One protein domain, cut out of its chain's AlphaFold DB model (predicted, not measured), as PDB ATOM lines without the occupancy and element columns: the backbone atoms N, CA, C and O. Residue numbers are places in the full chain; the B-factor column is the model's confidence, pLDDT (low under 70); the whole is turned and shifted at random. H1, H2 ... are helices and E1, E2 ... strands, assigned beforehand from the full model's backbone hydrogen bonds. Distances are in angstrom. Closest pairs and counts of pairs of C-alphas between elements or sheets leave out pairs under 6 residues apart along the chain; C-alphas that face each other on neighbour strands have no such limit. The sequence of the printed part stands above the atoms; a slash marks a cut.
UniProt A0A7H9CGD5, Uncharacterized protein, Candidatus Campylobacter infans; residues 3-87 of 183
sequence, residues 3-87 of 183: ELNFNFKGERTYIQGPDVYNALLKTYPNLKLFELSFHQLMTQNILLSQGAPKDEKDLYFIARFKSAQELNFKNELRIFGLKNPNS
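This is residues 3 to 87 of the 183 residues of an uncharacterized protein of Candidatus Campylobacter infans (UniProt A0A7H9CGD5). A strongly twisted wall of four antiparallel strands, in the order E1, E3, E4, E2, has a single helix, H1, lying slantwise over one face. The loop round Glu 11 and the turn of the E3 and E4 hairpin round Asn 72 lie at opposite ends of the longest axis. The printed part has 85 residues, with H1, E1, E2, E3 and E4 along the chain; the class is mixed, helices and strands, with under half of the residues in named elements. The whole is compact, radius of gyration of the C-alphas 13.2 A, spanning 42 by 30 by 18 A.

Find C-alpha 59 at (113.080, 134.996, 130.018); from there E3, residues 59 to 67, runs 23.9 A. E4, residues 76 to 83, runs 22.8 A and ends at C-alpha 83, (108.481, 138.430, 132.924). E1, residues 31 to 38, covers 19.2 A and bends by 63 degrees at residue 34; E2 is residues 46 to 49, 9.7 A. H1, residues 17 to 27, begins at (120.627, 142.742, 139.107) and is 15.2 A long.

Look first at inner strands E3 and E4, a hairpin: N 63 and O 79 are 2.8 A apart. Beside E3 is edge strand E1, with N 64 and O 35 at 2.8 A; beside E4 is edge strand E2, with N 47 and O 82 at 2.8 A. H1 is on the sheet at a height of 8.4 A, only just over E3 alone: 4 of its C-alphas fall on E3, 2 on E1 and 2 on E4. On the local plane it stands at 45 degrees to E3. Its closest C-alphas to E1 are those of Leu 25 and Leu 33, 7.3 A. Every O i to N i+4 pair of H1 is within hydrogen-bond range. Residues 3 to 4 pair antiparallel with residues 46 to 47 of E2.

Glu 11 and Asn 72 have the C-alphas farthest apart, 43.8 A. The printed part has no cut, and no link between named elements is long. Look for low confidence, pLDDT under 70, at residues 69 to 74.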
ATOM      1  N   GLU A   3     105.874 135.108 142.854       96.56
ATOM      2  CA  GLU A   3     106.204 136.430 142.321       96.56
ATOM      3  C   GLU A   3     107.172 137.182 143.241       96.56
ATOM      4  O   GLU A   3     107.009 137.197 144.462       96.56
ATOM      5  N   LEU A   4     108.168 137.830 142.640       97.31
ATOM      6  CA  LEU A   4     109.064 138.778 143.283       97.31
ATOM      7  C   LEU A   4     108.714 140.198 142.834       97.31
ATOM      8  O   LEU A   4     108.753 140.517 141.641       97.31
ATOM      9  N   ASN A   5     108.410 141.049 143.812       96.81
ATOM     10  CA  ASN A   5     108.070 142.452 143.604       96.81
ATOM     11  C   ASN A   5     109.274 143.346 143.897       96.81
ATOM     12  O   ASN A   5     109.908 143.213 144.947       96.81
ATOM     13  N   PHE A   6     109.556 144.278 142.992       96.94
ATOM     14  CA  PHE A   6     110.717 145.158 143.064       96.94
ATOM     15  C   PHE A   6     110.330 146.633 142.959       96.94
ATOM     16  O   PHE A   6     109.226 146.988 142.546       96.94
ATOM     17  N   ASN A   7     111.291 147.489 143.294       96.62
ATOM     18  CA  ASN A   7     111.259 148.914 142.999       96.62
ATOM     19  C   ASN A   7     112.334 149.235 141.961       96.62
ATOM     20  O   ASN A   7     113.349 148.541 141.858       96.62
ATOM     21  N   PHE A   8     112.133 150.318 141.223       96.31
ATOM     22  CA  PHE A   8     113.215 150.944 140.477       96.31
ATOM     23  C   PHE A   8     114.167 151.698 141.415       96.31
ATOM     24  O   PHE A   8     113.855 151.921 142.586       96.31
ATOM     25  N   LYS A   9     115.348 152.061 140.906       94.19
ATOM     26  CA  LYS A   9     116.395 152.762 141.665       94.19
ATOM     27  C   LYS A   9     116.876 154.005 140.927       94.19
ATOM     28  O   LYS A   9     117.412 153.895 139.819       94.19
ATOM     29  N   GLY A  10     116.740 155.166 141.564       91.00
ATOM     30  CA  GLY A  10     117.057 156.467 140.978       91.00
ATOM     31  C   GLY A  10     116.238 156.724 139.710       91.00
ATOM     32  O   GLY A  10     115.027 156.517 139.686       91.00
ATOM     33  N   GLU A  11     116.912 157.126 138.636       90.69
ATOM     34  CA  GLU A  11     116.287 157.408 137.333       90.69
ATOM     35  C   GLU A  11     116.095 156.160 136.452       90.69
ATOM     36  O   GLU A  11     115.610 156.241 135.323       90.69
ATOM     37  N   ARG A  12     116.508 154.976 136.923       91.25
ATOM     38  CA  ARG A  12     116.492 153.760 136.104       91.25
ATOM     39  C   ARG A  12     115.072 153.235 135.942       91.25
ATOM     40  O   ARG A  12     114.325 153.142 136.902       91.25
ATOM     41  N   THR A  13     114.735 152.782 134.740       94.00
ATOM     42  CA  THR A  13     113.420 152.201 134.411       94.00
ATOM     43  C   THR A  13     113.438 150.669 134.365       94.00
ATOM     44  O   THR A  13     112.600 150.054 133.706       94.00
ATOM     45  N   TYR A  14     114.429 150.050 135.010       95.31
ATOM     46  CA  TYR A  14     114.624 148.602 135.070       95.31
ATOM     47  C   TYR A  14     115.134 148.174 136.454       95.31
ATOM     48  O   TYR A  14     115.853 148.918 137.131       95.31
ATOM     49  N   ILE A  15     114.762 146.963 136.866       96.62
ATOM     50  CA  ILE A  15     115.178 146.324 138.119       96.62
ATOM     51  C   ILE A  15     116.681 146.047 138.055       96.62
ATOM     52  O   ILE A  15     117.194 145.578 137.036       96.62
ATOM     53  N   GLN A  16     117.409 146.356 139.129       94.81
ATOM     54  CA  GLN A  16     118.852 146.141 139.170       94.81
ATOM     55  C   GLN A  16     119.177 144.681 139.505       94.81
ATOM     56  O   GLN A  16     118.558 144.077 140.377       94.81
ATOM     57  N   GLY A  17     120.194 144.118 138.850       94.88
ATOM     58  CA  GLY A  17     120.627 142.742 139.107       94.88
ATOM     59  C   GLY A  17     120.996 142.434 140.572       94.88
ATOM     60  O   GLY A  17     120.629 141.353 141.035       94.88
ATOM     61  N   PRO A  18     121.621 143.354 141.342       94.75
ATOM     62  CA  PRO A  18     121.790 143.185 142.788       94.75
ATOM     63  C   PRO A  18     120.489 142.932 143.558       94.75
ATOM     64  O   PRO A  18     120.478 142.110 144.469       94.75
ATOM     65  N   ASP A  19     119.377 143.570 143.178       96.06
ATOM     66  CA  ASP A  19     118.090 143.354 143.851       96.06
ATOM     67  C   ASP A  19     117.570 141.941 143.611       96.06
ATOM     68  O   ASP A  19     117.089 141.287 144.536       96.06
ATOM     69  N   VAL A  20     117.720 141.443 142.381       97.12
ATOM     70  CA  VAL A  20     117.369 140.063 142.029       97.12
ATOM     71  C   VAL A  20     118.214 139.077 142.816       97.12
ATOM     72  O   VAL A  20     117.666 138.150 143.405       97.12
ATOM     73  N   TYR A  21     119.528 139.293 142.874       95.56
ATOM     74  CA  TYR A  21     120.435 138.466 143.662       95.56
ATOM     75  C   TYR A  21     119.991 138.392 145.133       95.56
ATOM     76  O   TYR A  21     119.783 137.301 145.669       95.56
ATOM     77  N   ASN A  22     119.750 139.545 145.761       94.88
ATOM     78  CA  ASN A  22     119.316 139.628 147.155       94.88
ATOM     79  C   ASN A  22     117.954 138.943 147.381       94.88
ATOM     80  O   ASN A  22     117.773 138.209 148.355       94.88
ATOM     81  N   ALA A  23     116.995 139.138 146.471       96.75
ATOM     82  CA  ALA A  23     115.675 138.514 146.552       96.75
ATOM     83  C   ALA A  23     115.736 136.987 146.385       96.75
ATOM     84  O   ALA A  23     115.015 136.258 147.073       96.75
ATOM     85  N   LEU A  24     116.613 136.496 145.508       95.62
ATOM     86  CA  LEU A  24     116.855 135.072 145.303       95.62
ATOM     87  C   LEU A  24     117.458 134.415 146.547       95.62
ATOM     88  O   LEU A  24     116.952 133.376 146.969       95.62
ATOM     89  N   LEU A  25     118.463 135.029 147.178       92.44
ATOM     90  CA  LEU A  25     119.029 134.514 148.432       92.44
ATOM     91  C   LEU A  25     117.998 134.474 149.563       92.44
ATOM     92  O   LEU A  25     117.942 133.506 150.316       92.44
ATOM     93  N   LYS A  26     117.140 135.497 149.658       94.00
ATOM     94  CA  LYS A  26     116.046 135.519 150.638       94.00
ATOM     95  C   LYS A  26     115.006 134.427 150.373       94.00
ATOM     96  O   LYS A  26     114.450 133.871 151.314       94.00
ATOM     97  N   THR A  27     114.725 134.144 149.102       95.44
ATOM     98  CA  THR A  27     113.741 133.130 148.691       95.44
ATOM     99  C   THR A  27     114.271 131.710 148.885       95.44
ATOM    100  O   THR A  27     113.515 130.818 149.265       95.44
ATOM    101  N   TYR A  28     115.570 131.504 148.664       92.25
ATOM    102  CA  TYR A  28     116.225 130.200 148.736       92.25
ATOM    103  C   TYR A  28     117.388 130.198 149.747       92.25
ATOM    104  O   TYR A  28     118.531 129.958 149.360       92.25
ATOM    105  N   PRO A  29     117.128 130.414 151.052       89.88
ATOM    106  CA  PRO A  29     118.179 130.631 152.054       89.88
ATOM    107  C   PRO A  29     119.078 129.409 152.294       89.88
ATOM    108  O   PRO A  29     120.214 129.548 152.732       89.88
ATOM    109  N   ASN A  30     118.582 128.206 151.988       88.44
ATOM    110  CA  ASN A  30     119.318 126.949 152.163       88.44
ATOM    111  C   ASN A  30     120.106 126.533 150.911       88.44
ATOM    112  O   ASN A  30     120.718 125.462 150.885       88.44
ATOM    113  N   LEU A  31     120.059 127.350 149.857       89.06
ATOM    114  CA  LEU A  31     120.722 127.075 148.595       89.06
ATOM    115  C   LEU A  31     121.837 128.083 148.338       89.06
ATOM    116  O   LEU A  31     121.709 129.277 148.594       89.06
ATOM    117  N   LYS A  32     122.932 127.595 147.764       88.81
ATOM    118  CA  LYS A  32     124.054 128.418 147.322       88.81
ATOM    119  C   LYS A  32     123.849 128.786 145.858       88.81
ATOM    120  O   LYS A  32     123.915 127.918 144.987       88.81
ATOM    121  N   LEU A  33     123.587 130.064 145.595       89.56
ATOM    122  CA  LEU A  33     123.573 130.622 144.245       89.56
ATOM    123  C   LEU A  33     125.012 130.694 143.728       89.56
ATOM    124  O   LEU A  33     125.835 131.385 144.320       89.56
ATOM    125  N   PHE A  34     125.315 129.983 142.643       89.31
ATOM    126  CA  PHE A  34     126.663 129.978 142.059       89.31
ATOM    127  C   PHE A  34     126.709 130.600 140.661       89.31
ATOM    128  O   PHE A  34     127.756 131.066 140.226       89.31
ATOM    129  N   GLU A  35     125.575 130.663 139.960       93.19
ATOM    130  CA  GLU A  35     125.475 131.346 138.672       93.19
ATOM    131  C   GLU A  35     124.164 132.127 138.585       93.19
ATOM    132  O   GLU A  35     123.095 131.594 138.879       93.19
ATOM    133  N   LEU A  36     124.243 133.374 138.126       95.62
ATOM    134  CA  LEU A  36     123.084 134.192 137.777       95.62
ATOM    135  C   LEU A  36     123.355 134.863 136.435       95.62
ATOM    136  O   LEU A  36     124.257 135.689 136.338       95.62
ATOM    137  N   SER A  37     122.595 134.499 135.408       96.38
ATOM    138  CA  SER A  37     122.759 135.019 134.047       96.38
ATOM    139  C   SER A  37     121.509 135.784 133.631       96.38
ATOM    140  O   SER A  37     120.419 135.215 133.618       96.38
ATOM    141  N   PHE A  38     121.661 137.061 133.290       95.75
ATOM    142  CA  PHE A  38     120.591 137.920 132.795       95.75
ATOM    143  C   PHE A  38     120.570 137.896 131.270       95.75
ATOM    144  O   PHE A  38     121.593 138.105 130.621       95.75
ATOM    145  N   HIS A  39     119.392 137.661 130.708       93.81
ATOM    146  CA  HIS A  39     119.176 137.590 129.264       93.81
ATOM    147  C   HIS A  39     118.563 138.881 128.714       93.81
ATOM    148  O   HIS A  39     118.726 139.182 127.535       93.81
ATOM    149  N   GLN A  40     117.871 139.653 129.559       93.31
ATOM    150  CA  GLN A  40     117.189 140.887 129.170       93.31
ATOM    151  C   GLN A  40     117.142 141.901 130.322       93.31
ATOM    152  O   GLN A  40     117.327 141.557 131.492       93.31
ATOM    153  N   LEU A  41     116.841 143.162 129.995       94.19
ATOM    154  CA  LEU A  41     116.521 144.176 130.999       94.19
ATOM    155  C   LEU A  41     115.161 143.888 131.636       94.19
ATOM    156  O   LEU A  41     114.160 143.682 130.956       94.19
ATOM    157  N   MET A  42     115.128 143.930 132.961       96.12
ATOM    158  CA  MET A  42     113.957 143.558 133.746       96.12
ATOM    159  C   MET A  42     113.081 144.781 134.000       96.12
ATOM    160  O   MET A  42     113.327 145.551 134.928       96.12
ATOM    161  N   THR A  43     112.065 144.991 133.166       96.19
ATOM    162  CA  THR A  43     111.181 146.172 133.242       96.19
ATOM    163  C   THR A  43     109.844 145.911 133.947       96.19
ATOM    164  O   THR A  43     109.052 146.835 134.133       96.19
ATOM    165  N   GLN A  44     109.599 144.664 134.352       97.19
ATOM    166  CA  GLN A  44     108.403 144.178 135.049       97.19
ATOM    167  C   GLN A  44     108.816 143.322 136.248       97.19
ATOM    168  O   GLN A  44     109.949 142.842 136.292       97.19
ATOM    169  N   ASN A  45     107.891 143.096 137.184       97.56
ATOM    170  CA  ASN A  45     108.098 142.148 138.277       97.56
ATOM    171  C   ASN A  45     108.263 140.720 137.740       97.56
ATOM    172  O   ASN A  45     107.972 140.429 136.574       97.56
ATOM    173  N   ILE A  46     108.800 139.841 138.584       97.75
ATOM    174  CA  ILE A  46     109.404 138.588 138.125       97.75
ATOM    175  C   ILE A  46     108.661 137.395 138.714       97.75
ATOM    176  O   ILE A  46     108.510 137.294 139.928       97.75
ATOM    177  N   LEU A  47     108.254 136.459 137.861       97.50
ATOM    178  CA  LEU A  47     107.734 135.155 138.261       97.50
ATOM    179  C   LEU A  47     108.865 134.130 138.290       97.50
ATOM    180  O   LEU A  47     109.595 133.974 137.317       97.50
ATOM    181  N   LEU A  48     108.985 133.394 139.388       97.38
ATOM    182  CA  LEU A  48     109.934 132.297 139.520       97.38
ATOM    183  C   LEU A  48     109.303 130.980 139.066       97.38
ATOM    184  O   LEU A  48     108.186 130.625 139.473       97.38
ATOM    185  N   SER A  49     110.053 130.239 138.255       95.69
ATOM    186  CA  SER A  49     109.672 128.936 137.711       95.69
ATOM    187  C   SER A  49     110.840 127.954 137.760       95.69
ATOM    188  O   SER A  49     111.986 128.342 137.560       95.69
ATOM    189  N   GLN A  50     110.555 126.670 137.983       92.88
ATOM    190  CA  GLN A  50     111.521 125.580 137.759       92.88
ATOM    191  C   GLN A  50     111.424 125.003 136.338       92.88
ATOM    192  O   GLN A  50     112.357 124.365 135.860       92.88
ATOM    193  N   GLY A  51     110.306 125.240 135.647       90.25
ATOM    194  CA  GLY A  51     110.150 124.910 134.234       90.25
ATOM    195  C   GLY A  51     110.709 126.021 133.352       90.25
ATOM    196  O   GLY A  51     110.484 127.203 133.637       90.25
ATOM    197  N   ALA A  52     111.399 125.635 132.279       88.19
ATOM    198  CA  ALA A  52     111.831 126.565 131.244       88.19
ATOM    199  C   ALA A  52     110.615 127.283 130.621       88.19
ATOM    200  O   ALA A  52     109.530 126.692 130.542       88.19
ATOM    201  N   PRO A  53     110.762 128.549 130.194       89.88
ATOM    202  CA  PRO A  53     109.677 129.254 129.530       89.88
ATOM    203  C   PRO A  53     109.362 128.629 128.170       89.88
ATOM    204  O   PRO A  53     110.211 127.999 127.543       89.88
ATOM    205  N   LYS A  54     108.129 128.841 127.704       87.56
ATOM    206  CA  LYS A  54     107.718 128.455 126.348       87.56
ATOM    207  C   LYS A  54     108.270 129.408 125.283       87.56
ATOM    208  O   LYS A  54     108.515 128.968 124.167       87.56
ATOM    209  N   ASP A  55     108.448 130.683 125.631       89.38
ATOM    210  CA  ASP A  55     109.006 131.727 124.769       89.38
ATOM    211  C   ASP A  55     110.225 132.362 125.455       89.38
ATOM    212  O   ASP A  55     110.160 132.791 126.610       89.38
ATOM    213  N   GLU A  56     111.351 132.434 124.745       88.12
ATOM    214  CA  GLU A  56     112.582 133.066 125.234       88.12
ATOM    215  C   GLU A  56     112.405 134.563 125.519       88.12
ATOM    216  O   GLU A  56     113.108 135.119 126.366       88.12
ATOM    217  N   LYS A  57     111.438 135.224 124.872       90.56
ATOM    218  CA  LYS A  57     111.127 136.640 125.114       90.56
ATOM    219  C   LYS A  57     110.634 136.902 126.533       90.56
ATOM    220  O   LYS A  57     110.799 138.018 127.023       90.56
ATOM    221  N   ASP A  58     110.093 135.890 127.202       93.69
ATOM    222  CA  ASP A  58     109.645 135.998 128.590       93.69
ATOM    223  C   ASP A  58     110.779 135.767 129.596       93.69
ATOM    224  O   ASP A  58     110.594 136.004 130.791       93.69
ATOM    225  N   LEU A  59     111.955 135.316 129.147       96.50
ATOM    226  CA  LEU A  59     113.080 134.996 130.018       96.50
ATOM    227  C   LEU A  59     113.874 136.249 130.403       96.50
ATOM    228  O   LEU A  59     114.542 136.868 129.574       96.50
ATOM    229  N   TYR A  60     113.886 136.565 131.697       96.94
ATOM    230  CA  TYR A  60     114.748 137.604 132.256       96.94
ATOM    231  C   TYR A  60     116.085 137.072 132.736       96.94
ATOM    232  O   TYR A  60     117.123 137.652 132.412       96.94
ATOM    233  N   PHE A  61     116.083 135.983 133.500       97.44
ATOM    234  CA  PHE A  61     117.318 135.402 134.005       97.44
ATOM    235  C   PHE A  61     117.212 133.900 134.231       97.44
ATOM    236  O   PHE A  61     116.127 133.347 134.416       97.44
ATOM    237  N   ILE A  62     118.378 133.266 134.302       97.12
ATOM    238  CA  ILE A  62     118.553 131.905 134.799       97.12
ATOM    239  C   ILE A  62     119.454 131.971 136.030       97.12
ATOM    240  O   ILE A  62     120.565 132.501 135.969       97.12
ATOM    241  N   ALA A  63     118.968 131.428 137.141       96.31
ATOM    242  CA  ALA A  63     119.710 131.278 138.381       96.31
ATOM    243  C   ALA A  63     119.975 129.795 138.634       96.31
ATOM    244  O   ALA A  63     119.054 128.973 138.584       96.31
ATOM    245  N   ARG A  64     121.232 129.448 138.907       94.12
ATOM    246  CA  ARG A  64     121.639 128.082 139.233       94.12
ATOM    247  C   ARG A  64     122.089 128.004 140.676       94.12
ATOM    248  O   ARG A  64     122.979 128.734 141.122       94.12
ATOM    249  N   PHE A  65     121.473 127.077 141.383       91.94
ATOM    250  CA  PHE A  65     121.669 126.845 142.795       91.94
ATOM    251  C   PHE A  65     122.219 125.450 143.046       91.94
ATOM    252  O   PHE A  65     121.963 124.509 142.293       91.94
ATOM    253  N   LYS A  66     122.932 125.317 144.159       88.25
ATOM    254  CA  LYS A  66     123.383 124.047 144.728       88.25
ATOM    255  C   LYS A  66     122.885 123.932 146.162       88.25
ATOM    256  O   LYS A  66     122.728 124.947 146.844       88.25
ATOM    257  N   SER A  67     122.661 122.710 146.635       82.06
ATOM    258  CA  SER A  67     122.415 122.483 148.061       82.06
ATOM    259  C   SER A  67     123.621 122.951 148.878       82.06
ATOM    260  O   SER A  67     124.761 122.640 148.536       82.06
ATOM    261  N   ALA A  68     123.385 123.679 149.973       70.62
ATOM    262  CA  ALA A  68     124.460 124.083 150.878       70.62
ATOM    263  C   ALA A  68     125.146 122.887 151.572       70.62
ATOM    264  O   ALA A  68     126.262 123.044 152.064       70.62
ATOM    265  N   GLN A  69     124.482 121.724 151.601       67.94
ATOM    266  CA  GLN A  69     124.900 120.517 152.321       67.94
ATOM    267  C   GLN A  69     125.570 119.462 151.423       67.94
ATOM    268  O   GLN A  69     126.208 118.545 151.935       67.94
ATOM    269  N   GLU A  70     125.452 119.562 150.095       63.19
ATOM    270  CA  GLU A  70     126.045 118.577 149.184       63.19
ATOM    271  C   GLU A  70     127.456 118.984 148.747       63.19
ATOM    272  O   GLU A  70     127.637 119.906 147.954       63.19
ATOM    273  N   LEU A  71     128.456 118.225 149.201       56.66
ATOM    274  CA  LEU A  71     129.863 118.372 148.798       56.66
ATOM    275  C   LEU A  71     130.129 117.957 147.338       56.66
ATOM    276  O   LEU A  71     131.106 118.390 146.741       56.66
ATOM    277  N   ASN A  72     129.254 117.129 146.754       57.47
ATOM    278  CA  ASN A  72     129.503 116.469 145.466       57.47
ATOM    279  C   ASN A  72     128.749 117.090 144.280       57.47
ATOM    280  O   ASN A  72     128.774 116.522 143.191       57.47
ATOM    281  N   PHE A  73     128.082 118.233 144.477       57.47
ATOM    282  CA  PHE A  73     127.462 119.032 143.410       57.47
ATOM    283  C   PHE A  73     126.502 118.278 142.466       57.47
ATOM    284  O   PHE A  73     126.304 118.711 141.331       57.47
ATOM    285  N   LYS A  74     125.910 117.157 142.899       59.50
ATOM    286  CA  LYS A  74     125.114 116.297 142.007       59.50
ATOM    287  C   LYS A  74     123.716 116.850 141.737       59.50
ATOM    288  O   LYS A  74     123.196 116.609 140.652       59.50
ATOM    289  N   ASN A  75     123.147 117.631 142.658       70.75
ATOM    290  CA  ASN A  75     121.812 118.204 142.494       70.75
ATOM    291  C   ASN A  75     121.870 119.725 142.272       70.75
ATOM    292  O   ASN A  75     121.880 120.523 143.212       70.75
ATOM    293  N   GLU A  76     121.910 120.126 140.998       85.88
ATOM    294  CA  GLU A  76     121.721 121.520 140.576       85.88
ATOM    295  C   GLU A  76     120.222 121.840 140.505       85.88
ATOM    296  O   GLU A  76     119.472 121.175 139.789       85.88
ATOM    297  N   LEU A  77     119.794 122.900 141.191       90.81
ATOM    298  CA  LEU A  77     118.467 123.479 141.001       90.81
ATOM    299  C   LEU A  77     118.566 124.671 140.049       90.81
ATOM    300  O   LEU A  77     119.309 125.621 140.302       90.81
ATOM    301  N   ARG A  78     117.768 124.649 138.980       94.56
ATOM    302  CA  ARG A  78     117.616 125.784 138.063       94.56
ATOM    303  C   ARG A  78     116.318 126.518 138.341       94.56
ATOM    304  O   ARG A  78     115.254 125.906 138.375       94.56
ATOM    305  N   ILE A  79     116.424 127.833 138.490       96.44
ATOM    306  CA  ILE A  79     115.289 128.743 138.610       96.44
ATOM    307  C   ILE A  79     115.323 129.721 137.442       96.44
ATOM    308  O   ILE A  79     116.320 130.401 137.202       96.44
ATOM    309  N   PHE A  80     114.207 129.803 136.735       97.25
ATOM    310  CA  PHE A  80     113.960 130.755 135.668       97.25
ATOM    311  C   PHE A  80     113.192 131.945 136.236       97.25
ATOM    312  O   PHE A  80     112.136 131.775 136.853       97.25
ATOM    313  N   GLY A  81     113.732 133.143 136.030       97.62
ATOM    314  CA  GLY A  81     113.036 134.399 136.270       97.62
ATOM    315  C   GLY A  81     112.313 134.822 135.003       97.62
ATOM    316  O   GLY A  81     112.961 135.131 134.001       97.62
ATOM    317  N   LEU A  82     110.987 134.821 135.048       97.31
ATOM    318  CA  LEU A  82     110.122 135.128 133.917       97.31
ATOM    319  C   LEU A  82     109.449 136.486 134.090       97.31
ATOM    320  O   LEU A  82     109.115 136.898 135.202       97.31
ATOM    321  N   LYS A  83     109.216 137.171 132.978       96.31
ATOM    322  CA  LYS A  83     108.481 138.430 132.924       96.31
ATOM    323  C   LYS A  83     107.035 138.241 133.381       96.31
ATOM    324  O   LYS A  83     106.312 137.422 132.824       96.31
ATOM    325  N   ASN A  84     106.582 139.046 134.345       95.94
ATOM    326  CA  ASN A  84     105.156 139.171 134.650       95.94
ATOM    327  C   ASN A  84     104.540 140.335 133.850       95.94
ATOM    328  O   ASN A  84     104.742 141.490 134.224       95.94
ATOM    329  N   PRO A  85     103.775 140.102 132.767       93.00
ATOM    330  CA  PRO A  85     103.194 141.195 131.981       93.00
ATOM    331  C   PRO A  85     102.160 142.015 132.767       93.00
ATOM    332  O   PRO A  85     101.929 143.176 132.435       93.00
ATOM    333  N   ASN A  86     101.586 141.440 133.826       94.81
ATOM    334  CA  ASN A  86     100.510 142.045 134.607       94.81
ATOM    335  C   ASN A  86     101.015 142.807 135.843       94.81
ATOM    336  O   ASN A  86     100.208 143.308 136.621       94.81
ATOM    337  N   SER A  87     102.334 142.879 136.054       95.50
ATOM    338  CA  SER A  87     102.912 143.431 137.278       95.50
ATOM    339  C   SER A  87     104.193 144.204 136.993       95.50
ATOM    340  O   SER A  87     105.138 143.702 136.382       95.50
TER     341      SER A  87